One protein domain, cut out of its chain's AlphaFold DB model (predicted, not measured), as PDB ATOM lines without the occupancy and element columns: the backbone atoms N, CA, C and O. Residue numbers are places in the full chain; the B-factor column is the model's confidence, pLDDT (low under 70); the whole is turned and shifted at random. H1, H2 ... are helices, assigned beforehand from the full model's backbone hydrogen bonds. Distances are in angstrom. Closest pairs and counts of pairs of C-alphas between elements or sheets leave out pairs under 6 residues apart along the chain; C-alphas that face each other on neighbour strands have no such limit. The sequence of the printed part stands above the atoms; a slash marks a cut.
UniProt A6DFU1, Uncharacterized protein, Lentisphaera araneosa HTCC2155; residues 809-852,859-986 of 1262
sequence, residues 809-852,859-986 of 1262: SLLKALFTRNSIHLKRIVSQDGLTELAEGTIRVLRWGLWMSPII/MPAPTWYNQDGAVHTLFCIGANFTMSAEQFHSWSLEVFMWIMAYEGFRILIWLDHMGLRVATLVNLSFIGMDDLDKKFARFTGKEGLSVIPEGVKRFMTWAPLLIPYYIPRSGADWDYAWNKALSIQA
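AT A GLANCE: This is residues 809 to 852 and 859 to 986 of the 1262 residues of an uncharacterized protein of Lentisphaera araneosa HTCC2155 (UniProt A6DFU1). One long helix, H6, makes the spine of a loose, all-helix domain: H4 packs across it with residues 870 to 872, H5 makes a corner with it where H6 begins, H9 packs on H5 away from H6, and the small hairpin of H1 and H2 packs by H1 on residues 920 to 927 of H6. After H6 the backbone folds back along it through H7 and H8, and H3 arches from H2 to near H8, with residues 842 to 847 standing free. The printed part has 172 residues, 131 of them in nine named helices, H1 to H9 in order, with no named strand. The radius of gyration of the C-alphas is 19.8 A, and the spans of 60 by 39 by 33 A are only just elongated.

IN THESE COORDINATES: H1, residues 809 to 815, begins with C-alpha 809 at (98.840, -11.705, -0.620). H2 is residues 820 to 825, and H3, residues 828 to 852, is 34.3 A long with a kink of 47 degrees near residue 846. H4 is residues 870 to 882, 18.5 A, and H5 is residues 885 to 901, 24.3 A. H6, residues 903 to 940, runs 51.5 A from C-alpha 903 at (90.920, -36.884, 7.713), with a kink of 33 degrees near residue 926. H7 is residues 950 to 955 and H8 residues 959 to 962. H9, residues 972 to 986, is 20.8 A long and ends with C-alpha 986 at (86.274, -48.733, 12.075).

HOW THE PARTS SIT: H6 is the hub, touching five helices. H1 touches it at a steep tilt of 46 degrees, the closest C-alphas being those of Lys 812 and Ile 927, 7.4 A apart. H2 and H3 touch only at the corner, with C-alphas 824 and 830 closest at 4.9 A. H4 touches H6 about perpendicular at 88 degrees, with C-alphas 870 and 917 closest at 4.5 A. H5 and H6 touch only at the corner, C-alphas 899 and 906 being closest at 4.5 A. H9 touches H5 at 36 degrees, only just steep, with C-alphas 901 and 981 closest at 4.3 A. H6 and H7 form a helical hairpin, with C-alphas 929 and 953 closest at 6.3 A; H8 touches H6 at C-alphas 960 and 921, also 6.3 A. Every O i to N i+4 pair is within hydrogen-bond range in H1, H2, H4, H5, H7 and H9, against 16 of 21 in H3 and 30 of 34 in H6; H8 is too short for such a pair.

THE WHOLE: The two farthest C-alphas, those of Gly 941 and Ala 986, are 66.0 A apart. Residues 853 to 858 are not printed, and C-alphas 852 and 859 are 15.0 A apart across this cut. Of the links printed whole, none is long. The mean pLDDT of the printed part is 78.2, with 22 residues under 70, among them residues 902 to 909.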
ATOM      1  N   SER A 809      99.602 -12.355   0.448       80.94
ATOM      2  CA  SER A 809      98.840 -11.705  -0.620       80.94
ATOM      3  C   SER A 809      97.415 -11.349  -0.175       80.94
ATOM      4  O   SER A 809      96.929 -10.267  -0.511       80.94
ATOM      5  N   LEU A 810      96.780 -12.207   0.637       82.06
ATOM      6  CA  LEU A 810      95.492 -11.927   1.286       82.06
ATOM      7  C   LEU A 810      95.602 -10.738   2.256       82.06
ATOM      8  O   LEU A 810      94.823  -9.790   2.158       82.06
ATOM      9  N   LEU A 811      96.612 -10.737   3.133       83.25
ATOM     10  CA  LEU A 811      96.852  -9.648   4.083       83.25
ATOM     11  C   LEU A 811      97.181  -8.329   3.380       83.25
ATOM     12  O   LEU A 811      96.634  -7.298   3.760       83.25
ATOM     13  N   LYS A 812      97.993  -8.337   2.313       82.75
ATOM     14  CA  LYS A 812      98.217  -7.136   1.486       82.75
ATOM     15  C   LYS A 812      96.902  -6.586   0.934       82.75
ATOM     16  O   LYS A 812      96.685  -5.380   1.021       82.75
ATOM     17  N   ALA A 813      96.010  -7.440   0.425       82.50
ATOM     18  CA  ALA A 813      94.682  -7.027  -0.038       82.50
ATOM     19  C   ALA A 813      93.826  -6.409   1.082       82.50
ATOM     20  O   ALA A 813      93.155  -5.407   0.846       82.50
ATOM     21  N   LEU A 814      93.877  -6.973   2.292       81.88
ATOM     22  CA  LEU A 814      93.121  -6.503   3.455       81.88
ATOM     23  C   LEU A 814      93.648  -5.160   3.994       81.88
ATOM     24  O   LEU A 814      92.878  -4.208   4.114       81.88
ATOM     25  N   PHE A 815      94.957  -5.043   4.239       78.81
ATOM     26  CA  PHE A 815      95.589  -3.818   4.751       78.81
ATOM     27  C   PHE A 815      95.501  -2.646   3.759       78.81
ATOM     28  O   PHE A 815      95.252  -1.515   4.166       78.81
ATOM     29  N   THR A 816      95.648  -2.902   2.453       78.31
ATOM     30  CA  THR A 816      95.506  -1.865   1.404       78.31
ATOM     31  C   THR A 816      94.056  -1.634   0.965       78.31
ATOM     32  O   THR A 816      93.797  -0.734   0.168       78.31
ATOM     33  N   ARG A 817      93.114  -2.464   1.441       80.44
ATOM     34  CA  ARG A 817      91.707  -2.529   0.997       80.44
ATOM     35  C   ARG A 817      91.543  -2.664  -0.526       80.44
ATOM     36  O   ARG A 817      90.544  -2.220  -1.091       80.44
ATOM     37  N   ASN A 818      92.511  -3.283  -1.209       76.38
ATOM     38  CA  ASN A 818      92.567  -3.338  -2.668       76.38
ATOM     39  C   ASN A 818      92.520  -4.776  -3.214       76.38
ATOM     40  O   ASN A 818      93.486  -5.541  -3.140       76.38
ATOM     41  N   SER A 819      91.403  -5.118  -3.865       77.06
ATOM     42  CA  SER A 819      91.190  -6.428  -4.507       77.06
ATOM     43  C   SER A 819      92.144  -6.733  -5.672       77.06
ATOM     44  O   SER A 819      92.194  -7.879  -6.126       77.06
ATOM     45  N   ILE A 820      92.933  -5.759  -6.153       76.44
ATOM     46  CA  ILE A 820      93.943  -6.002  -7.191       76.44
ATOM     47  C   ILE A 820      94.976  -7.040  -6.743       76.44
ATOM     48  O   ILE A 820      95.400  -7.843  -7.568       76.44
ATOM     49  N   HIS A 821      95.317  -7.097  -5.450       72.00
ATOM     50  CA  HIS A 821      96.241  -8.102  -4.921       72.00
ATOM     51  C   HIS A 821      95.665  -9.518  -5.050       72.00
ATOM     52  O   HIS A 821      96.370 -10.408  -5.517       72.00
ATOM     53  N   LEU A 822      94.370  -9.711  -4.768       74.94
ATOM     54  CA  LEU A 822      93.683 -10.998  -4.958       74.94
ATOM     55  C   LEU A 822      93.645 -11.405  -6.436       74.94
ATOM     56  O   LEU A 822      93.967 -12.538  -6.783       74.94
ATOM     57  N   LYS A 823      93.316 -10.460  -7.328       72.75
ATOM     58  CA  LYS A 823      93.335 -10.691  -8.784       72.75
ATOM     59  C   LYS A 823      94.744 -11.016  -9.291       72.75
ATOM     60  O   LYS A 823      94.887 -11.804 -10.222       72.75
ATOM     61  N   ARG A 824      95.779 -10.438  -8.670       73.81
ATOM     62  CA  ARG A 824      97.183 -10.667  -9.022       73.81
ATOM     63  C   ARG A 824      97.660 -12.067  -8.646       73.81
ATOM     64  O   ARG A 824      98.416 -12.615  -9.431       73.81
ATOM     65  N   ILE A 825      97.176 -12.688  -7.559       68.12
ATOM     66  CA  ILE A 825      97.515 -14.089  -7.200       68.12
ATOM     67  C   ILE A 825      97.285 -15.046  -8.384       68.12
ATOM     68  O   ILE A 825      98.079 -15.954  -8.605       68.12
ATOM     69  N   VAL A 826      96.228 -14.820  -9.172       65.94
ATOM     70  CA  VAL A 826      95.859 -15.652 -10.335       65.94
ATOM     71  C   VAL A 826      96.501 -15.159 -11.648       65.94
ATOM     72  O   VAL A 826      96.246 -15.707 -12.720       65.94
ATOM     73  N   SER A 827      97.338 -14.116 -11.597       67.69
ATOM     74  CA  SER A 827      98.111 -13.617 -12.737       67.69
ATOM     75  C   SER A 827      99.503 -14.249 -12.788       67.69
ATOM     76  O   SER A 827     100.036 -14.719 -11.784       67.69
ATOM     77  N   GLN A 828     100.132 -14.218 -13.968       66.75
ATOM     78  CA  GLN A 828     101.499 -14.711 -14.159       66.75
ATOM     79  C   GLN A 828     102.495 -14.088 -13.164       66.75
ATOM     80  O   GLN A 828     103.391 -14.784 -12.681       66.75
ATOM     81  N   ASP A 829     102.330 -12.807 -12.830       70.94
ATOM     82  CA  ASP A 829     103.228 -12.100 -11.917       70.94
ATOM     83  C   ASP A 829     102.973 -12.484 -10.460       70.94
ATOM     84  O   ASP A 829     103.928 -12.750  -9.740       70.94
ATOM     85  N   GLY A 830     101.715 -12.607 -10.020       69.31
ATOM     86  CA  GLY A 830     101.444 -13.039  -8.645       69.31
ATOM     87  C   GLY A 830     101.804 -14.502  -8.398       69.31
ATOM     88  O   GLY A 830     102.273 -14.818  -7.316       69.31
ATOM     89  N   LEU A 831     101.719 -15.380  -9.403       68.56
ATOM     90  CA  LEU A 831     102.264 -16.745  -9.324       68.56
ATOM     91  C   LEU A 831     103.798 -16.764  -9.256       68.56
ATOM     92  O   LEU A 831     104.390 -17.689  -8.701       68.56
ATOM     93  N   THR A 832     104.449 -15.745  -9.824       74.69
ATOM     94  CA  THR A 832     105.900 -15.538  -9.701       74.69
ATOM     95  C   THR A 832     106.238 -15.108  -8.277       74.69
ATOM     96  O   THR A 832     107.051 -15.759  -7.631       74.69
ATOM     97  N   GLU A 833     105.558 -14.078  -7.763       75.12
ATOM     98  CA  GLU A 833     105.696 -13.602  -6.380       75.12
ATOM     99  C   GLU A 833     105.369 -14.702  -5.358       75.12
ATOM    100  O   GLU A 833     106.077 -14.834  -4.361       75.12
ATOM    101  N   LEU A 834     104.360 -15.536  -5.636       77.50
ATOM    102  CA  LEU A 834     103.986 -16.683  -4.816       77.50
ATOM    103  C   LEU A 834     105.124 -17.701  -4.746       77.50
ATOM    104  O   LEU A 834     105.573 -18.031  -3.655       77.50
ATOM    105  N   ALA A 835     105.617 -18.166  -5.896       75.25
ATOM    106  CA  ALA A 835     106.694 -19.149  -5.946       75.25
ATOM    107  C   ALA A 835     107.996 -18.607  -5.325       75.25
ATOM    108  O   ALA A 835     108.662 -19.328  -4.583       75.25
ATOM    109  N   GLU A 836     108.334 -17.331  -5.550       81.69
ATOM    110  CA  GLU A 836     109.454 -16.686  -4.857       81.69
ATOM    111  C   GLU A 836     109.250 -16.637  -3.336       81.69
ATOM    112  O   GLU A 836     110.187 -16.919  -2.588       81.69
ATOM    113  N   GLY A 837     108.044 -16.294  -2.874       78.62
ATOM    114  CA  GLY A 837     107.677 -16.278  -1.459       78.62
ATOM    115  C   GLY A 837     107.830 -17.655  -0.818       78.62
ATOM    116  O   GLY A 837     108.556 -17.789   0.166       78.62
ATOM    117  N   THR A 838     107.242 -18.687  -1.427       81.00
ATOM    118  CA  THR A 838     107.337 -20.082  -0.980       81.00
ATOM    119  C   THR A 838     108.790 -20.528  -0.830       81.00
ATOM    120  O   THR A 838     109.173 -21.077   0.199       81.00
ATOM    121  N   ILE A 839     109.639 -20.246  -1.821       82.81
ATOM    122  CA  ILE A 839     111.049 -20.653  -1.781       82.81
ATOM    123  C   ILE A 839     111.821 -19.926  -0.665       82.81
ATOM    124  O   ILE A 839     112.672 -20.530  -0.007       82.81
ATOM    125  N   ARG A 840     111.531 -18.641  -0.421       81.81
ATOM    126  CA  ARG A 840     112.145 -17.881   0.681       81.81
ATOM    127  C   ARG A 840     111.720 -18.430   2.046       81.81
ATOM    128  O   ARG A 840     112.580 -18.585   2.905       81.81
ATOM    129  N   VAL A 841     110.441 -18.766   2.219       80.56
ATOM    130  CA  VAL A 841     109.899 -19.333   3.468       80.56
ATOM    131  C   VAL A 841     110.441 -20.743   3.727       80.56
ATOM    132  O   VAL A 841     110.854 -21.032   4.844       80.56
ATOM    133  N   LEU A 842     110.556 -21.592   2.700       83.31
ATOM    134  CA  LEU A 842     111.187 -22.917   2.809       83.31
ATOM    135  C   LEU A 842     112.626 -22.813   3.346       83.31
ATOM    136  O   LEU A 842     113.013 -23.559   4.244       83.31
ATOM    137  N   ARG A 843     113.412 -21.838   2.860       85.62
ATOM    138  CA  ARG A 843     114.771 -21.572   3.374       85.62
ATOM    139  C   ARG A 843     114.796 -21.126   4.839       85.62
ATOM    140  O   ARG A 843     115.840 -21.274   5.470       85.62
ATOM    141  N   TRP A 844     113.709 -20.585   5.396       84.44
ATOM    142  CA  TRP A 844     113.671 -20.216   6.815       84.44
ATOM    143  C   TRP A 844     113.694 -21.439   7.735       84.44
ATOM    144  O   TRP A 844     114.271 -21.349   8.815       84.44
ATOM    145  N   GLY A 845     113.197 -22.597   7.279       83.44
ATOM    146  CA  GLY A 845     113.260 -23.857   8.027       83.44
ATOM    147  C   GLY A 845     114.676 -24.231   8.496       83.44
ATOM    148  O   GLY A 845     114.832 -24.704   9.619       83.44
ATOM    149  N   LEU A 846     115.713 -23.909   7.705       88.38
ATOM    150  CA  LEU A 846     117.131 -24.150   8.035       88.38
ATOM    151  C   LEU A 846     117.589 -23.531   9.367       88.38
ATOM    152  O   LEU A 846     118.524 -24.038   9.982       88.38
ATOM    153  N   TRP A 847     116.987 -22.411   9.782       86.50
ATOM    154  CA  TRP A 847     117.396 -21.668  10.978       86.50
ATOM    155  C   TRP A 847     116.265 -21.515  11.997       86.50
ATOM    156  O   TRP A 847     116.510 -21.643  13.193       86.50
ATOM    157  N   MET A 848     115.023 -21.316  11.547       84.56
ATOM    158  CA  MET A 848     113.873 -21.223  12.445       84.56
ATOM    159  C   MET A 848     113.619 -22.542  13.169       84.56
ATOM    160  O   MET A 848     113.278 -22.507  14.345       84.56
ATOM    161  N   SER A 849     113.797 -23.700  12.524       86.88
ATOM    162  CA  SER A 849     113.410 -24.970  13.150       86.88
ATOM    163  C   SER A 849     114.257 -25.336  14.375       86.88
ATOM    164  O   SER A 849     113.650 -25.677  15.386       86.88
ATOM    165  N   PRO A 850     115.602 -25.195  14.383       88.69
ATOM    166  CA  PRO A 850     116.385 -25.338  15.614       88.69
ATOM    167  C   PRO A 850     115.964 -24.370  16.735       88.69
ATOM    168  O   PRO A 850     115.887 -24.765  17.895       88.69
ATOM    169  N   ILE A 851     115.616 -23.119  16.405       85.38
ATOM    170  CA  ILE A 851     115.140 -22.135  17.396       85.38
ATOM    171  C   ILE A 851     113.772 -22.551  17.958       85.38
ATOM    172  O   ILE A 851     113.594 -22.604  19.172       85.38
ATOM    173  N   ILE A 852     112.819 -22.906  17.095       84.25
ATOM    174  CA  ILE A 852     111.487 -23.380  17.496       84.25
ATOM    175  C   ILE A 852     111.619 -24.640  18.351       84.25
ATOM    176  O   ILE A 852     111.056 -24.689  19.439       84.25
ATOM    177  N   MET A 859     101.891 -27.711  26.340       78.94
ATOM    178  CA  MET A 859     101.169 -27.492  27.595       78.94
ATOM    179  C   MET A 859     100.377 -28.736  28.017       78.94
ATOM    180  O   MET A 859      99.852 -29.424  27.144       78.94
ATOM    181  N   PRO A 860     100.231 -28.994  29.331       74.12
ATOM    182  CA  PRO A 860      99.464 -30.131  29.843       74.12
ATOM    183  C   PRO A 860      97.946 -29.897  29.852       74.12
ATOM    184  O   PRO A 860      97.198 -30.851  30.003       74.12
ATOM    185  N   ALA A 861      97.487 -28.649  29.707       79.25
ATOM    186  CA  ALA A 861      96.072 -28.282  29.735       79.25
ATOM    187  C   ALA A 861      95.729 -27.291  28.604       79.25
ATOM    188  O   ALA A 861      96.567 -26.440  28.261       79.25
ATOM    189  N   PRO A 862      94.515 -27.356  28.033       83.31
ATOM    190  CA  PRO A 862      94.051 -26.430  27.015       83.31
ATOM    191  C   PRO A 862      93.722 -25.061  27.625       83.31
ATOM    192  O   PRO A 862      93.178 -24.944  28.719       83.31
ATOM    193  N   THR A 863      94.048 -23.999  26.893       81.00
ATOM    194  CA  THR A 863      93.727 -22.597  27.206       81.00
ATOM    195  C   THR A 863      93.469 -21.843  25.901       81.00
ATOM    196  O   THR A 863      93.931 -22.270  24.845       81.00
ATOM    197  N   TRP A 864      92.791 -20.693  25.940       78.38
ATOM    198  CA  TRP A 864      92.399 -19.956  24.726       78.38
ATOM    199  C   TRP A 864      93.521 -19.650  23.711       78.38
ATOM    200  O   TRP A 864      93.228 -19.503  22.528       78.38
ATOM    201  N   TYR A 865      94.786 -19.540  24.141       75.75
ATOM    202  CA  TYR A 865      95.921 -19.170  23.278       75.75
ATOM    203  C   TYR A 865      96.792 -20.348  22.818       75.75
ATOM    204  O   TYR A 865      97.645 -20.157  21.946       75.75
ATOM    205  N   ASN A 866      96.620 -21.543  23.393       77.00
ATOM    206  CA  ASN A 866      97.466 -22.709  23.103       77.00
ATOM    207  C   ASN A 866      96.831 -23.710  22.120       77.00
ATOM    208  O   ASN A 866      97.324 -24.823  21.969       77.00
ATOM    209  N   GLN A 867      95.765 -23.303  21.429       75.12
ATOM    210  CA  GLN A 867      94.991 -24.147  20.514       75.12
ATOM    211  C   GLN A 867      95.426 -23.992  19.050       75.12
ATOM    212  O   GLN A 867      95.879 -22.930  18.610       75.12
ATOM    213  N   ASP A 868      95.307 -25.067  18.276       70.00
ATOM    214  CA  ASP A 868      95.765 -25.113  16.886       70.00
ATOM    215  C   ASP A 868      94.801 -24.415  15.931       70.00
ATOM    216  O   ASP A 868      93.648 -24.816  15.837       70.00
ATOM    217  N   GLY A 869      95.285 -23.417  15.183       72.00
ATOM    218  CA  GLY A 869      94.475 -22.670  14.213       72.00
ATOM    219  C   GLY A 869      94.021 -21.286  14.680       72.00
ATOM    220  O   GLY A 869      93.912 -21.028  15.875       72.00
ATOM    221  N   ALA A 870      93.826 -20.349  13.748       75.25
ATOM    222  CA  ALA A 870      93.417 -18.976  14.046       75.25
ATOM    223  C   ALA A 870      91.901 -18.858  14.180       75.25
ATOM    224  O   ALA A 870      91.422 -18.191  15.096       75.25
ATOM    225  N   VAL A 871      91.155 -19.523  13.296       77.44
ATOM    226  CA  VAL A 871      89.701 -19.664  13.414       77.44
ATOM    227  C   VAL A 871      89.382 -20.429  14.693       77.44
ATOM    228  O   VAL A 871      88.562 -19.965  15.484       77.44
ATOM    229  N   HIS A 872      90.095 -21.526  14.955       75.31
ATOM    230  CA  HIS A 872      89.976 -22.260  16.209       75.31
ATOM    231  C   HIS A 872      90.317 -21.370  17.415       75.31
ATOM    232  O   HIS A 872      89.462 -21.213  18.275       75.31
ATOM    233  N   THR A 873      91.462 -20.666  17.434       79.88
ATOM    234  CA  THR A 873      91.815 -19.711  18.513       79.88
ATOM    235  C   THR A 873      90.702 -18.684  18.784       79.88
ATOM    236  O   THR A 873      90.438 -18.371  19.942       79.88
ATOM    237  N   LEU A 874      90.007 -18.171  17.760       80.69
ATOM    238  CA  LEU A 874      88.871 -17.256  17.952       80.69
ATOM    239  C   LEU A 874      87.676 -17.935  18.640       80.69
ATOM    240  O   LEU A 874      87.085 -17.343  19.546       80.69
ATOM    241  N   PHE A 875      87.346 -19.176  18.265       83.31
ATOM    242  CA  PHE A 875      86.353 -19.977  18.989       83.31
ATOM    243  C   PHE A 875      86.799 -20.271  20.425       83.31
ATOM    244  O   PHE A 875      85.998 -20.125  21.343       83.31
ATOM    245  N   CYS A 876      88.076 -20.593  20.643       83.56
ATOM    246  CA  CYS A 876      88.639 -20.858  21.965       83.56
ATOM    247  C   CYS A 876      88.623 -19.621  22.869       83.56
ATOM    248  O   CYS A 876      88.350 -19.749  24.056       83.56
ATOM    249  N   ILE A 877      88.868 -18.421  22.327       84.81
ATOM    250  CA  ILE A 877      88.687 -17.156  23.054       84.81
ATOM    251  C   ILE A 877      87.226 -17.011  23.489       84.81
ATOM    252  O   ILE A 877      86.968 -16.765  24.665       84.81
ATOM    253  N   GLY A 878      86.273 -17.203  22.570       83.62
ATOM    254  CA  GLY A 878      84.843 -17.146  22.884       83.62
ATOM    255  C   GLY A 878      84.442 -18.150  23.969       83.62
ATOM    256  O   GLY A 878      83.853 -17.758  24.972       83.62
ATOM    257  N   ALA A 879      84.825 -19.417  23.807       82.00
ATOM    258  CA  ALA A 879      84.543 -20.498  24.749       82.00
ATOM    259  C   ALA A 879      85.195 -20.271  26.126       82.00
ATOM    260  O   ALA A 879      84.547 -20.463  27.147       82.00
ATOM    261  N   ASN A 880      86.432 -19.769  26.189       81.62
ATOM    262  CA  ASN A 880      87.101 -19.424  27.450       81.62
ATOM    263  C   ASN A 880      86.422 -18.245  28.181       81.62
ATOM    264  O   ASN A 880      86.632 -18.075  29.380       81.62
ATOM    265  N   PHE A 881      85.637 -17.409  27.493       84.56
ATOM    266  CA  PHE A 881      84.817 -16.374  28.134       84.56
ATOM    267  C   PHE A 881      83.421 -16.864  28.556       84.56
ATOM    268  O   PHE A 881      82.781 -16.188  29.360       84.56
ATOM    269  N   THR A 882      82.933 -17.996  28.035       88.19
ATOM    270  CA  THR A 882      81.554 -18.476  28.260       88.19
ATOM    271  C   THR A 882      81.439 -19.808  29.007       88.19
ATOM    272  O   THR A 882      80.355 -20.115  29.497       88.19
ATOM    273  N   MET A 883      82.516 -20.590  29.113       89.56
ATOM    274  CA  MET A 883      82.542 -21.928  29.723       89.56
ATOM    275  C   MET A 883      83.371 -21.965  31.011       89.56
ATOM    276  O   MET A 883      84.270 -21.147  31.216       89.56
ATOM    277  N   SER A 884      83.123 -22.964  31.866       90.44
ATOM    278  CA  SER A 884      84.059 -23.307  32.946       90.44
ATOM    279  C   SER A 884      85.337 -23.956  32.389       90.44
ATOM    280  O   SER A 884      85.351 -24.469  31.270       90.44
ATOM    281  N   ALA A 885      86.419 -23.980  33.176       85.81
ATOM    282  CA  ALA A 885      87.686 -24.590  32.756       85.81
ATOM    283  C   ALA A 885      87.552 -26.091  32.407       85.81
ATOM    284  O   ALA A 885      88.165 -26.560  31.454       85.81
ATOM    285  N   GLU A 886      86.712 -26.827  33.136       86.50
ATOM    286  CA  GLU A 886      86.438 -28.257  32.916       86.50
ATOM    287  C   GLU A 886      85.600 -28.510  31.648       86.50
ATOM    288  O   GLU A 886      85.884 -29.426  30.870       86.50
ATOM    289  N   GLN A 887      84.608 -27.650  31.387       87.62
ATOM    290  CA  GLN A 887      83.828 -27.675  30.146       87.62
ATOM    291  C   GLN A 887      84.708 -27.337  28.937       87.62
ATOM    292  O   GLN A 887      84.638 -28.016  27.913       87.62
ATOM    293  N   PHE A 888      85.577 -26.332  29.073       88.12
ATOM    294  CA  PHE A 888      86.538 -25.950  28.042       88.12
ATOM    295  C   PHE A 888      87.558 -27.066  27.757       88.12
ATOM    296  O   PHE A 888      87.892 -27.304  26.594       88.12
ATOM    297  N   HIS A 889      88.014 -27.787  28.791       88.00
ATOM    298  CA  HIS A 889      88.876 -28.967  28.644       88.00
ATOM    299  C   HIS A 889      88.186 -30.075  27.850       88.00
ATOM    300  O   HIS A 889      88.697 -30.497  26.813       88.00
ATOM    301  N   SER A 890      86.982 -30.462  28.279       87.06
ATOM    302  CA  SER A 890      86.162 -31.487  27.618       87.06
ATOM    303  C   SER A 890      85.884 -31.153  26.147       87.06
ATOM    304  O   SER A 890      86.070 -31.996  25.273       87.06
ATOM    305  N   TRP A 891      85.507 -29.904  25.853       87.12
ATOM    306  CA  TRP A 891      85.264 -29.435  24.486       87.12
ATOM    307  C   TRP A 891      86.535 -29.454  23.620       87.12
ATOM    308  O   TRP A 891      86.508 -29.933  22.487       87.12
ATOM    309  N   SER A 892      87.674 -29.003  24.159       85.38
ATOM    310  CA  SER A 892      88.961 -29.034  23.440       85.38
ATOM    311  C   SER A 892      89.387 -30.472  23.103       85.38
ATOM    312  O   SER A 892      89.966 -30.734  22.048       85.38
ATOM    313  N   LEU A 893      89.074 -31.415  23.992       85.81
ATOM    314  CA  LEU A 893      89.363 -32.837  23.839       85.81
ATOM    315  C   LEU A 893      88.437 -33.524  22.815       85.81
ATOM    316  O   LEU A 893      88.895 -34.375  22.051       85.81
ATOM    317  N   GLU A 894      87.174 -33.102  22.715       86.06
ATOM    318  CA  GLU A 894      86.257 -33.521  21.645       86.06
ATOM    319  C   GLU A 894      86.739 -33.043  20.261       86.06
ATOM    320  O   GLU A 894      86.819 -33.841  19.323       86.06
ATOM    321  N   VAL A 895      87.158 -31.775  20.142       80.38
ATOM    322  CA  VAL A 895      87.753 -31.237  18.902       80.38
ATOM    323  C   VAL A 895      89.024 -32.009  18.523       80.38
ATOM    324  O   VAL A 895      89.216 -32.346  17.352       80.38
ATOM    325  N   PHE A 896      89.872 -32.354  19.499       79.81
ATOM    326  CA  PHE A 896      91.051 -33.189  19.259       79.81
ATOM    327  C   PHE A 896      90.689 -34.600  18.764       79.81
ATOM    328  O   PHE A 896      91.287 -35.103  17.809       79.81
ATOM    329  N   MET A 897      89.663 -35.225  19.346       84.00
ATOM    330  CA  MET A 897      89.147 -36.513  18.885       84.00
ATOM    331  C   MET A 897      88.664 -36.440  17.425       84.00
ATOM    332  O   MET A 897      88.985 -37.340  16.646       84.00
ATOM    333  N   TRP A 898      88.016 -35.350  16.990       76.62
ATOM    334  CA  TRP A 898      87.643 -35.156  15.577       76.62
ATOM    335  C   TRP A 898      88.852 -35.023  14.635       76.62
ATOM    336  O   TRP A 898      88.801 -35.541  13.518       76.62
ATOM    337  N   ILE A 899      89.949 -34.384  15.066       71.44
ATOM    338  CA  ILE A 899      91.215 -34.300  14.300       71.44
ATOM    339  C   ILE A 899      91.815 -35.695  14.077       71.44
ATOM    340  O   ILE A 899      92.375 -35.988  13.013       71.44
ATOM    341  N   MET A 900      91.693 -36.579  15.069       69.94
ATOM    342  CA  MET A 900      92.130 -37.964  14.926       69.94
ATOM    343  C   MET A 900      91.167 -38.773  14.055       69.94
ATOM    344  O   MET A 900      91.626 -39.403  13.102       69.94
ATOM    345  N   ALA A 901      89.860 -38.705  14.317       70.31
ATOM    346  CA  ALA A 901      88.831 -39.496  13.646       70.31
ATOM    347  C   ALA A 901      88.670 -39.163  12.149       70.31
ATOM    348  O   ALA A 901      88.630 -40.081  11.330       70.31
ATOM    349  N   TYR A 902      88.614 -37.878  11.779       65.50
ATOM    350  CA  TYR A 902      88.241 -37.429  10.433       65.50
ATOM    351  C   TYR A 902      89.406 -36.779   9.672       65.50
ATOM    352  O   TYR A 902      89.859 -35.681  10.001       65.50
ATOM    353  N   GLU A 903      89.832 -37.397   8.565       61.25
ATOM    354  CA  GLU A 903      90.920 -36.884   7.713       61.25
ATOM    355  C   GLU A 903      90.653 -35.463   7.194       61.25
ATOM    356  O   GLU A 903      91.517 -34.591   7.282       61.25
ATOM    357  N   GLY A 904      89.432 -35.199   6.713       58.25
ATOM    358  CA  GLY A 904      89.032 -33.868   6.246       58.25
ATOM    359  C   GLY A 904      89.128 -32.796   7.337       58.25
ATOM    360  O   GLY A 904      89.525 -31.668   7.055       58.25
ATOM    361  N   PHE A 905      88.832 -33.148   8.592       63.50
ATOM    362  CA  PHE A 905      88.918 -32.221   9.720       63.50
ATOM    363  C   PHE A 905      90.375 -31.945  10.115       63.50
ATOM    364  O   PHE A 905      90.750 -30.789  10.309       63.50
ATOM    365  N   ARG A 906      91.232 -32.979  10.111       67.12
ATOM    366  CA  ARG A 906      92.690 -32.846  10.284       67.12
ATOM    367  C   ARG A 906      93.304 -31.878   9.271       67.12
ATOM    368  O   ARG A 906      94.091 -31.011   9.640       67.12
ATOM    369  N   ILE A 907      92.901 -31.988   8.003       63.44
ATOM    370  CA  ILE A 907      93.343 -31.100   6.919       63.44
ATOM    371  C   ILE A 907      92.889 -29.655   7.159       63.44
ATOM    372  O   ILE A 907      93.678 -28.729   6.975       63.44
ATOM    373  N   LEU A 908      91.638 -29.447   7.581       64.38
ATOM    374  CA  LEU A 908      91.101 -28.112   7.861       64.38
ATOM    375  C   LEU A 908      91.816 -27.442   9.041       64.38
ATOM    376  O   LEU A 908      92.229 -26.290   8.908       64.38
ATOM    377  N   ILE A 909      92.035 -28.159  10.148       68.56
ATOM    378  CA  ILE A 909      92.801 -27.640  11.293       68.56
ATOM    379  C   ILE A 909      94.265 -27.393  10.915       68.56
ATOM    380  O   ILE A 909      94.834 -26.389  11.336       68.56
ATOM    381  N   TRP A 910      94.876 -28.217  10.057       71.19
ATOM    382  CA  TRP A 910      96.221 -27.936   9.547       71.19
ATOM    383  C   TRP A 910      96.280 -26.656   8.700       71.19
ATOM    384  O   TRP A 910      97.176 -25.830   8.891       71.19
ATOM    385  N   LEU A 911      95.319 -26.457   7.790       67.81
ATOM    386  CA  LEU A 911      95.207 -25.234   6.989       67.81
ATOM    387  C   LEU A 911      94.960 -24.001   7.871       67.81
ATOM    388  O   LEU A 911      95.522 -22.939   7.598       67.81
ATOM    389  N   ASP A 912      94.179 -24.137   8.944       72.44
ATOM    390  CA  ASP A 912      93.973 -23.075   9.928       72.44
ATOM    391  C   ASP A 912      95.260 -22.797  10.729       72.44
ATOM    392  O   ASP A 912      95.708 -21.653  10.812       72.44
ATOM    393  N   HIS A 913      95.934 -23.826  11.255       76.94
ATOM    394  CA  HIS A 913      97.177 -23.677  12.017       76.94
ATOM    395  C   HIS A 913      98.290 -23.080  11.149       76.94
ATOM    396  O   HIS A 913      98.783 -21.990  11.442       76.94
ATOM    397  N   MET A 914      98.682 -23.748  10.063       71.19
ATOM    398  CA  MET A 914      99.811 -23.297   9.247       71.19
ATOM    399  C   MET A 914      99.462 -22.096   8.365       71.19
ATOM    400  O   MET A 914     100.277 -21.184   8.229       71.19
ATOM    401  N   GLY A 915      98.260 -22.058   7.786       67.94
ATOM    402  CA  GLY A 915      97.878 -21.054   6.788       67.94
ATOM    403  C   GLY A 915      97.149 -19.823   7.317       67.94
ATOM    404  O   GLY A 915      97.247 -18.765   6.686       67.94
ATOM    405  N   LEU A 916      96.465 -19.915   8.461       74.19
ATOM    406  CA  LEU A 916      95.718 -18.794   9.046       74.19
ATOM    407  C   LEU A 916      96.258 -18.327  10.406       74.19
ATOM    408  O   LEU A 916      96.119 -17.141  10.692       74.19
ATOM    409  N   ARG A 917      96.923 -19.168  11.213       79.44
ATOM    410  CA  ARG A 917      97.596 -18.752  12.462       79.44
ATOM    411  C   ARG A 917      99.054 -18.403  12.212       79.44
ATOM    412  O   ARG A 917      99.400 -17.225  12.166       79.44
ATOM    413  N   VAL A 918      99.890 -19.413  12.001       78.12
ATOM    414  CA  VAL A 918     101.347 -19.306  11.833       78.12
ATOM    415  C   VAL A 918     101.690 -18.332  10.703       78.12
ATOM    416  O   VAL A 918     102.342 -17.314  10.944       78.12
ATOM    417  N   ALA A 919     101.184 -18.572   9.490       80.06
ATOM    418  CA  ALA A 919     101.416 -17.686   8.353       80.06
ATOM    419  C   ALA A 919     100.914 -16.250   8.579       80.06
ATOM    420  O   ALA A 919     101.613 -15.311   8.201       80.06
ATOM    421  N   THR A 920      99.748 -16.054   9.212       80.69
ATOM    422  CA  THR A 920      99.230 -14.702   9.501       80.69
ATOM    423  C   THR A 920     100.107 -13.976  10.501       80.69
ATOM    424  O   THR A 920     100.466 -12.835  10.244       80.69
ATOM    425  N   LEU A 921     100.477 -14.610  11.615       78.56
ATOM    426  CA  LEU A 921     101.310 -13.993  12.648       78.56
ATOM    427  C   LEU A 921     102.661 -13.556  12.064       78.56
ATOM    428  O   LEU A 921     103.076 -12.408  12.238       78.56
ATOM    429  N   VAL A 922     103.292 -14.430  11.276       78.94
ATOM    430  CA  VAL A 922     104.552 -14.125  10.590       78.94
ATOM    431  C   VAL A 922     104.360 -13.036   9.527       78.94
ATOM    432  O   VAL A 922     105.118 -12.073   9.507       78.94
ATOM    433  N   ASN A 923     103.341 -13.081   8.668       83.19
ATOM    434  CA  ASN A 923     103.152 -12.041   7.644       83.19
ATOM    435  C   ASN A 923     102.686 -10.687   8.203       83.19
ATOM    436  O   ASN A 923     103.058  -9.644   7.657       83.19
ATOM    437  N   LEU A 924     101.904 -10.684   9.283       80.12
ATOM    438  CA  LEU A 924     101.477  -9.485  10.001       80.12
ATOM    439  C   LEU A 924     102.668  -8.820  10.694       80.12
ATOM    440  O   LEU A 924     102.734  -7.595  10.721       80.12
ATOM    441  N   SER A 925     103.666  -9.585  11.142       74.62
ATOM    442  CA  SER A 925     104.927  -9.004  11.610       74.62
ATOM    443  C   SER A 925     105.689  -8.242  10.516       74.62
ATOM    444  O   SER A 925     106.312  -7.234  10.813       74.62
ATOM    445  N   PHE A 926     105.617  -8.661   9.246       76.81
ATOM    446  CA  PHE A 926     106.258  -7.934   8.145       76.81
ATOM    447  C   PHE A 926     105.404  -6.735   7.712       76.81
ATOM    448  O   PHE A 926     105.838  -5.592   7.787       76.81
ATOM    449  N   ILE A 927     104.164  -6.980   7.279       80.94
ATOM    450  CA  ILE A 927     103.293  -5.944   6.695       80.94
ATOM    451  C   ILE A 927     102.792  -4.972   7.770       80.94
ATOM    452  O   ILE A 927     102.756  -3.761   7.553       80.94
ATOM    453  N   GLY A 928     102.385  -5.509   8.921       81.06
ATOM    454  CA  GLY A 928     101.810  -4.752  10.025       81.06
ATOM    455  C   GLY A 928     102.851  -3.941  10.786       81.06
ATOM    456  O   GLY A 928     102.579  -2.779  11.069       81.06
ATOM    457  N   MET A 929     104.049  -4.480  11.061       82.50
ATOM    458  CA  MET A 929     105.096  -3.681  11.721       82.50
ATOM    459  C   MET A 929     105.626  -2.571  10.815       82.50
ATOM    460  O   MET A 929     105.861  -1.483  11.322       82.50
ATOM    461  N   ASP A 930     105.752  -2.780   9.500       83.69
ATOM    462  CA  ASP A 930     106.163  -1.713   8.572       83.69
ATOM    463  C   ASP A 930     105.116  -0.582   8.470       83.69
ATOM    464  O   ASP A 930     105.462   0.587   8.292       83.69
ATOM    465  N   ASP A 931     103.821  -0.900   8.571       84.12
ATOM    466  CA  ASP A 931     102.738   0.096   8.608       84.12
ATOM    467  C   ASP A 931     102.646   0.808   9.972       84.12
ATOM    468  O   ASP A 931     102.435   2.022  10.050       84.12
ATOM    469  N   LEU A 932     102.863   0.069  11.058       87.44
ATOM    470  CA  LEU A 932     102.876   0.570  12.431       87.44
ATOM    471  C   LEU A 932     104.119   1.442  12.703       87.44
ATOM    472  O   LEU A 932     103.990   2.496  13.322       87.44
ATOM    473  N   ASP A 933     105.279   1.098  12.136       87.81
ATOM    474  CA  ASP A 933     106.500   1.916  12.146       87.81
ATOM    475  C   ASP A 933     106.284   3.240  11.407       87.81
ATOM    476  O   ASP A 933     106.577   4.301  11.953       87.81
ATOM    477  N   LYS A 934     105.649   3.222  10.225       87.81
ATOM    478  CA  LYS A 934     105.249   4.457   9.524       87.81
ATOM    479  C   LYS A 934     104.319   5.317  10.378       87.81
ATOM    480  O   LYS A 934     104.523   6.523  10.471       87.81
ATOM    481  N   LYS A 935     103.311   4.727  11.028       89.25
ATOM    482  CA  LYS A 935     102.397   5.456  11.928       89.25
ATOM    483  C   LYS A 935     103.130   6.062  13.129       89.25
ATOM    484  O   LYS A 935     102.851   7.202  13.496       89.25
ATOM    485  N   PHE A 936     104.100   5.353  13.699       89.56
ATOM    486  CA  PHE A 936     104.939   5.843  14.795       89.56
ATOM    487  C   PHE A 936     105.953   6.912  14.358       89.56
ATOM    488  O   PHE A 936     106.160   7.888  15.086       89.56
ATOM    489  N   ALA A 937     106.510   6.805  13.152       88.44
ATOM    490  CA  ALA A 937     107.321   7.842  12.519       88.44
ATOM    491  C   ALA A 937     106.524   9.147  12.365       88.44
ATOM    492  O   ALA A 937     106.983  10.202  12.805       88.44
ATOM    493  N   ARG A 938     105.279   9.071  11.869       87.62
ATOM    494  CA  ARG A 938     104.353  10.218  11.825       87.62
ATOM    495  C   ARG A 938     104.049  10.776  13.214       87.62
ATOM    496  O   ARG A 938     104.203  11.972  13.445       87.62
ATOM    497  N   PHE A 939     103.669   9.919  14.165       88.31
ATOM    498  CA  PHE A 939     103.330  10.334  15.533       88.31
ATOM    499  C   PHE A 939     104.476  11.093  16.223       88.31
ATOM    500  O   PHE A 939     104.239  12.110  16.882       88.31
ATOM    501  N   THR A 940     105.714  10.626  16.046       85.88
ATOM    502  CA  THR A 940     106.923  11.234  16.630       85.88
ATOM    503  C   THR A 940     107.493  12.409  15.829       85.88
ATOM    504  O   THR A 940     108.411  13.063  16.324       85.88
ATOM    505  N   GLY A 941     106.951  12.716  14.644       82.31
ATOM    506  CA  GLY A 941     107.445  13.780  13.759       82.31
ATOM    507  C   GLY A 941     108.735  13.427  13.004       82.31
ATOM    508  O   GLY A 941     109.430  14.320  12.536       82.31
ATOM    509  N   LYS A 942     109.068  12.135  12.900       80.50
ATOM    510  CA  LYS A 942     110.265  11.594  12.236       80.50
ATOM    511  C   LYS A 942     109.891  10.907  10.909       80.50
ATOM    512  O   LYS A 942     110.317   9.785  10.653       80.50
ATOM    513  N   GLU A 943     109.040  11.532  10.088       79.25
ATOM    514  CA  GLU A 943     108.582  10.925   8.825       79.25
ATOM    515  C   GLU A 943     109.758  10.519   7.917       79.25
ATOM    516  O   GLU A 943     110.731  11.253   7.766       79.25
ATOM    517  N   GLY A 944     109.676   9.323   7.325       72.50
ATOM    518  CA  GLY A 944     110.743   8.747   6.497       72.50
ATOM    519  C   GLY A 944     111.856   8.018   7.266       72.50
ATOM    520  O   GLY A 944     112.621   7.284   6.644       72.50
ATOM    521  N   LEU A 945     111.924   8.141   8.597       78.19
ATOM    522  CA  LEU A 945     112.853   7.389   9.447       78.19
ATOM    523  C   LEU A 945     112.128   6.247  10.174       78.19
ATOM    524  O   LEU A 945     111.002   6.411  10.637       78.19
ATOM    525  N   SER A 946     112.791   5.095  10.301       80.50
ATOM    526  CA  SER A 946     112.293   3.972  11.110       80.50
ATOM    527  C   SER A 946     112.465   4.294  12.598       80.50
ATOM    528  O   SER A 946     113.533   4.752  13.012       80.50
ATOM    529  N   VAL A 947     111.416   4.089  13.396       84.00
ATOM    530  CA  VAL A 947     111.369   4.439  14.828       84.00
ATOM    531  C   VAL A 947     111.224   3.198  15.711       84.00
ATOM    532  O   VAL A 947     111.659   3.213  16.860       84.00
ATOM    533  N   ILE A 948     110.678   2.098  15.188       84.50
ATOM    534  CA  ILE A 948     110.747   0.783  15.837       84.50
ATOM    535  C   ILE A 948     112.140   0.179  15.591       84.50
ATOM    536  O   ILE A 948     112.521   0.006  14.428       84.50
ATOM    537  N   PRO A 949     112.896  -0.209  16.636       80.75
ATOM    538  CA  PRO A 949     114.201  -0.833  16.463       80.75
ATOM    539  C   PRO A 949     114.120  -2.103  15.614       80.75
ATOM    540  O   PRO A 949     113.197  -2.909  15.747       80.75
ATOM    541  N   GLU A 950     115.126  -2.309  14.765       80.50
ATOM    542  CA  GLU A 950     115.153  -3.418  13.811       80.50
ATOM    543  C   GLU A 950     115.002  -4.777  14.508       80.50
ATOM    544  O   GLU A 950     114.180  -5.592  14.094       80.50
ATOM    545  N   GLY A 951     115.687  -4.979  15.641       76.19
ATOM    546  CA  GLY A 951     115.577  -6.204  16.434       76.19
ATOM    547  C   GLY A 951     114.164  -6.481  16.958       76.19
ATOM    548  O   GLY A 951     113.787  -7.638  17.081       76.19
ATOM    549  N   VAL A 952     113.338  -5.452  17.191       80.50
ATOM    550  CA  VAL A 952     111.935  -5.624  17.609       80.50
ATOM    551  C   VAL A 952     111.083  -6.077  16.429       80.50
ATOM    552  O   VAL A 952     110.343  -7.050  16.550       80.50
ATOM    553  N   LYS A 953     111.237  -5.438  15.261       78.75
ATOM    554  CA  LYS A 953     110.559  -5.868  14.024       78.75
ATOM    555  C   LYS A 953     110.923  -7.315  13.671       78.75
ATOM    556  O   LYS A 953     110.041  -8.076  13.294       78.75
ATOM    557  N   ARG A 954     112.189  -7.719  13.850       76.25
ATOM    558  CA  ARG A 954     112.655  -9.102  13.624       76.25
ATOM    559  C   ARG A 954     112.199 -10.082  14.704       76.25
ATOM    560  O   ARG A 954     111.761 -11.166  14.353       76.25
ATOM    561  N   PHE A 955     112.225  -9.723  15.987       75.38
ATOM    562  CA  PHE A 955     111.702 -10.574  17.065       75.38
ATOM    563  C   PHE A 955     110.225 -10.924  16.838       75.38
ATOM    564  O   PHE A 955     109.842 -12.093  16.885       75.38
ATOM    565  N   MET A 956     109.409  -9.929  16.475       75.69
ATOM    566  CA  MET A 956     107.990 -10.131  16.177       75.69
ATOM    567  C   MET A 956     107.733 -11.056  14.973       75.69
ATOM    568  O   MET A 956     106.608 -11.533  14.842       75.69
ATOM    569  N   THR A 957     108.730 -11.356  14.121       70.81
ATOM    570  CA  THR A 957     108.547 -12.267  12.973       70.81
ATOM    571  C   THR A 957     108.634 -13.747  13.302       70.81
ATOM    572  O   THR A 957     108.201 -14.559  12.488       70.81
ATOM    573  N   TRP A 958     109.153 -14.117  14.474       71.62
ATOM    574  CA  TRP A 958     109.266 -15.518  14.893       71.62
ATOM    575  C   TRP A 958     108.816 -15.772  16.332       71.62
ATOM    576  O   TRP A 958     108.410 -16.890  16.626       71.62
ATOM    577  N   ALA A 959     108.788 -14.769  17.215       74.94
ATOM    578  CA  ALA A 959     108.274 -14.932  18.577       74.94
ATOM    579  C   ALA A 959     106.842 -15.522  18.650       74.94
ATOM    580  O   ALA A 959     106.609 -16.369  19.512       74.94
ATOM    581  N   PRO A 960     105.892 -15.200  17.741       73.81
ATOM    582  CA  PRO A 960     104.573 -15.838  17.749       73.81
ATOM    583  C   PRO A 960     104.588 -17.344  17.431       73.81
ATOM    584  O   PRO A 960     103.632 -18.039  17.756       73.81
ATOM    585  N   LEU A 961     105.662 -17.859  16.821       74.75
ATOM    586  CA  LEU A 961     105.865 -19.293  16.563       74.75
ATOM    587  C   LEU A 961     106.256 -20.069  17.823       74.75
ATOM    588  O   LEU A 961     106.316 -21.292  17.790       74.75
ATOM    589  N   LEU A 962     106.567 -19.358  18.909       79.31
ATOM    590  CA  LEU A 962     106.984 -19.938  20.180       79.31
ATOM    591  C   LEU A 962     105.838 -20.052  21.189       79.31
ATOM    592  O   LEU A 962     106.059 -20.585  22.278       79.31
ATOM    593  N   ILE A 963     104.639 -19.556  20.849       77.69
ATOM    594  CA  ILE A 963     103.451 -19.653  21.705       77.69
ATOM    595  C   ILE A 963     103.211 -21.138  22.024       77.69
ATOM    596  O   ILE A 963     103.098 -21.929  21.086       77.69
ATOM    597  N   PRO A 964     103.131 -21.529  23.311       78.75
ATOM    598  CA  PRO A 964     102.924 -22.921  23.684       78.75
ATOM    599  C   PRO A 964     101.661 -23.513  23.049       78.75
ATOM    600  O   PRO A 964     100.686 -22.794  22.833       78.75
ATOM    601  N   TYR A 965     101.669 -24.819  22.782       76.75
ATOM    602  CA  TYR A 965     100.554 -25.538  22.154       76.75
ATOM    603  C   TYR A 965     100.048 -26.682  23.044       76.75
ATOM    604  O   TYR A 965     100.810 -27.220  23.843       76.75
ATOM    605  N   TYR A 966      98.779 -27.066  22.922       77.31
ATOM    606  CA  TYR A 966      98.181 -28.199  23.630       77.31
ATOM    607  C   TYR A 966      97.888 -29.352  22.667       77.31
ATOM    608  O   TYR A 966      97.159 -29.181  21.696       77.31
ATOM    609  N   ILE A 967      98.431 -30.532  22.970       71.50
ATOM    610  CA  ILE A 967      98.056 -31.816  22.366       71.50
ATOM    611  C   ILE A 967      98.065 -32.840  23.514       71.50
ATOM    612  O   ILE A 967      99.096 -32.939  24.190       71.50
ATOM    613  N   PRO A 968      96.994 -33.614  23.763       68.38
ATOM    614  CA  PRO A 968      97.074 -34.758  24.667       68.38
ATOM    615  C   PRO A 968      97.911 -35.857  23.989       68.38
ATOM    616  O   PRO A 968      97.756 -36.101  22.797       68.38
ATOM    617  N   ARG A 969      98.839 -36.492  24.716       59.31
ATOM    618  CA  ARG A 969      99.719 -37.559  24.177       59.31
ATOM    619  C   ARG A 969      99.871 -38.791  25.077       59.31
ATOM    620  O   ARG A 969     100.540 -39.738  24.681       59.31
ATOM    621  N   SER A 970      99.305 -38.774  26.282       59.03
ATOM    622  CA  SER A 970      99.460 -39.847  27.270       59.03
ATOM    623  C   SER A 970      98.408 -39.741  28.373       59.03
ATOM    624  O   SER A 970      98.092 -38.627  28.794       59.03
ATOM    625  N   GLY A 971      97.952 -40.883  28.891       72.50
ATOM    626  CA  GLY A 971      96.961 -40.967  29.968       72.50
ATOM    627  C   GLY A 971      95.516 -40.878  29.470       72.50
ATOM    628  O   GLY A 971      95.269 -40.799  28.267       72.50
ATOM    629  N   ALA A 972      94.569 -40.844  30.413       78.56
ATOM    630  CA  ALA A 972      93.136 -41.029  30.159       78.56
ATOM    631  C   ALA A 972      92.558 -40.157  29.025       78.56
ATOM    632  O   ALA A 972      91.724 -40.630  28.257       78.56
ATOM    633  N   ASP A 973      93.031 -38.916  28.881       80.06
ATOM    634  CA  ASP A 973      92.623 -37.996  27.812       80.06
ATOM    635  C   ASP A 973      93.023 -38.482  26.409       80.06
ATOM    636  O   ASP A 973      92.248 -38.380  25.454       80.06
ATOM    637  N   TRP A 974      94.237 -39.027  26.279       79.38
ATOM    638  CA  TRP A 974      94.711 -39.645  25.044       79.38
ATOM    639  C   TRP A 974      93.975 -40.955  24.783       79.38
ATOM    640  O   TRP A 974      93.473 -41.152  23.680       79.38
ATOM    641  N   ASP A 975      93.847 -41.807  25.800       80.06
ATOM    642  CA  ASP A 975      93.213 -43.121  25.672       80.06
ATOM    643  C   ASP A 975      91.734 -42.990  25.277       80.06
ATOM    644  O   ASP A 975      91.261 -43.696  24.384       80.06
ATOM    645  N   TYR A 976      91.007 -42.028  25.862       83.62
ATOM    646  CA  TYR A 976      89.652 -41.668  25.441       83.62
ATOM    647  C   TYR A 976      89.621 -41.259  23.966       83.62
ATOM    648  O   TYR A 976      88.863 -41.829  23.175       83.62
ATOM    649  N   ALA A 977      90.438 -40.272  23.583       78.94
ATOM    650  CA  ALA A 977      90.367 -39.686  22.251       78.94
ATOM    651  C   ALA A 977      90.791 -40.695  21.172       78.94
ATOM    652  O   ALA A 977      90.166 -40.762  20.114       78.94
ATOM    653  N   TRP A 978      91.813 -41.507  21.456       78.94
ATOM    654  CA  TRP A 978      92.353 -42.535  20.572       78.94
ATOM    655  C   TRP A 978      91.356 -43.673  20.357       78.94
ATOM    656  O   TRP A 978      90.973 -43.947  19.218       78.94
ATOM    657  N   ASN A 979      90.848 -44.274  21.437       82.00
ATOM    658  CA  ASN A 979      89.884 -45.372  21.346       82.00
ATOM    659  C   ASN A 979      88.572 -44.916  20.690       82.00
ATOM    660  O   ASN A 979      87.997 -45.636  19.866       82.00
ATOM    661  N   LYS A 980      88.116 -43.687  20.978       81.38
ATOM    662  CA  LYS A 980      86.923 -43.133  20.329       81.38
ATOM    663  C   LYS A 980      87.159 -42.871  18.840       81.38
ATOM    664  O   LYS A 980      86.322 -43.276  18.032       81.38
ATOM    665  N   ALA A 981      88.299 -42.290  18.462       73.00
ATOM    666  CA  ALA A 981      88.660 -42.081  17.062       73.00
ATOM    667  C   ALA A 981      88.780 -43.402  16.282       73.00
ATOM    668  O   ALA A 981      88.243 -43.490  15.179       73.00
ATOM    669  N   LEU A 982      89.387 -44.445  16.864       74.06
ATOM    670  CA  LEU A 982      89.432 -45.786  16.273       74.06
ATOM    671  C   LEU A 982      88.028 -46.371  16.062       74.06
ATOM    672  O   LEU A 982      87.742 -46.878  14.979       74.06
ATOM    673  N   SER A 983      87.122 -46.245  17.041       75.62
ATOM    674  CA  SER A 983      85.737 -46.732  16.902       75.62
ATOM    675  C   SER A 983      84.965 -46.032  15.768       75.62
ATOM    676  O   SER A 983      84.192 -46.665  15.041       75.62
ATOM    677  N   ILE A 984      85.220 -44.734  15.560       71.94
ATOM    678  CA  ILE A 984      84.648 -43.964  14.449       71.94
ATOM    679  C   ILE A 984      85.273 -44.411  13.123       71.94
ATOM    680  O   ILE A 984      84.544 -44.668  12.172       71.94
ATOM    681  N   GLN A 985      86.595 -44.583  13.058       62.47
ATOM    682  CA  GLN A 985      87.280 -45.023  11.837       62.47
ATOM    683  C   GLN A 985      86.870 -46.436  11.396       62.47
ATOM    684  O   GLN A 985      86.637 -46.662  10.207       62.47
ATOM    685  N   ALA A 986      86.726 -47.369  12.341       62.25
ATOM    686  CA  ALA A 986      86.274 -48.733  12.075       62.25
ATOM    687  C   ALA A 986      84.841 -48.768  11.514       62.25
ATOM    688  O   ALA A 986      84.565 -49.489  10.558       62.25
TER     689      ALA A 986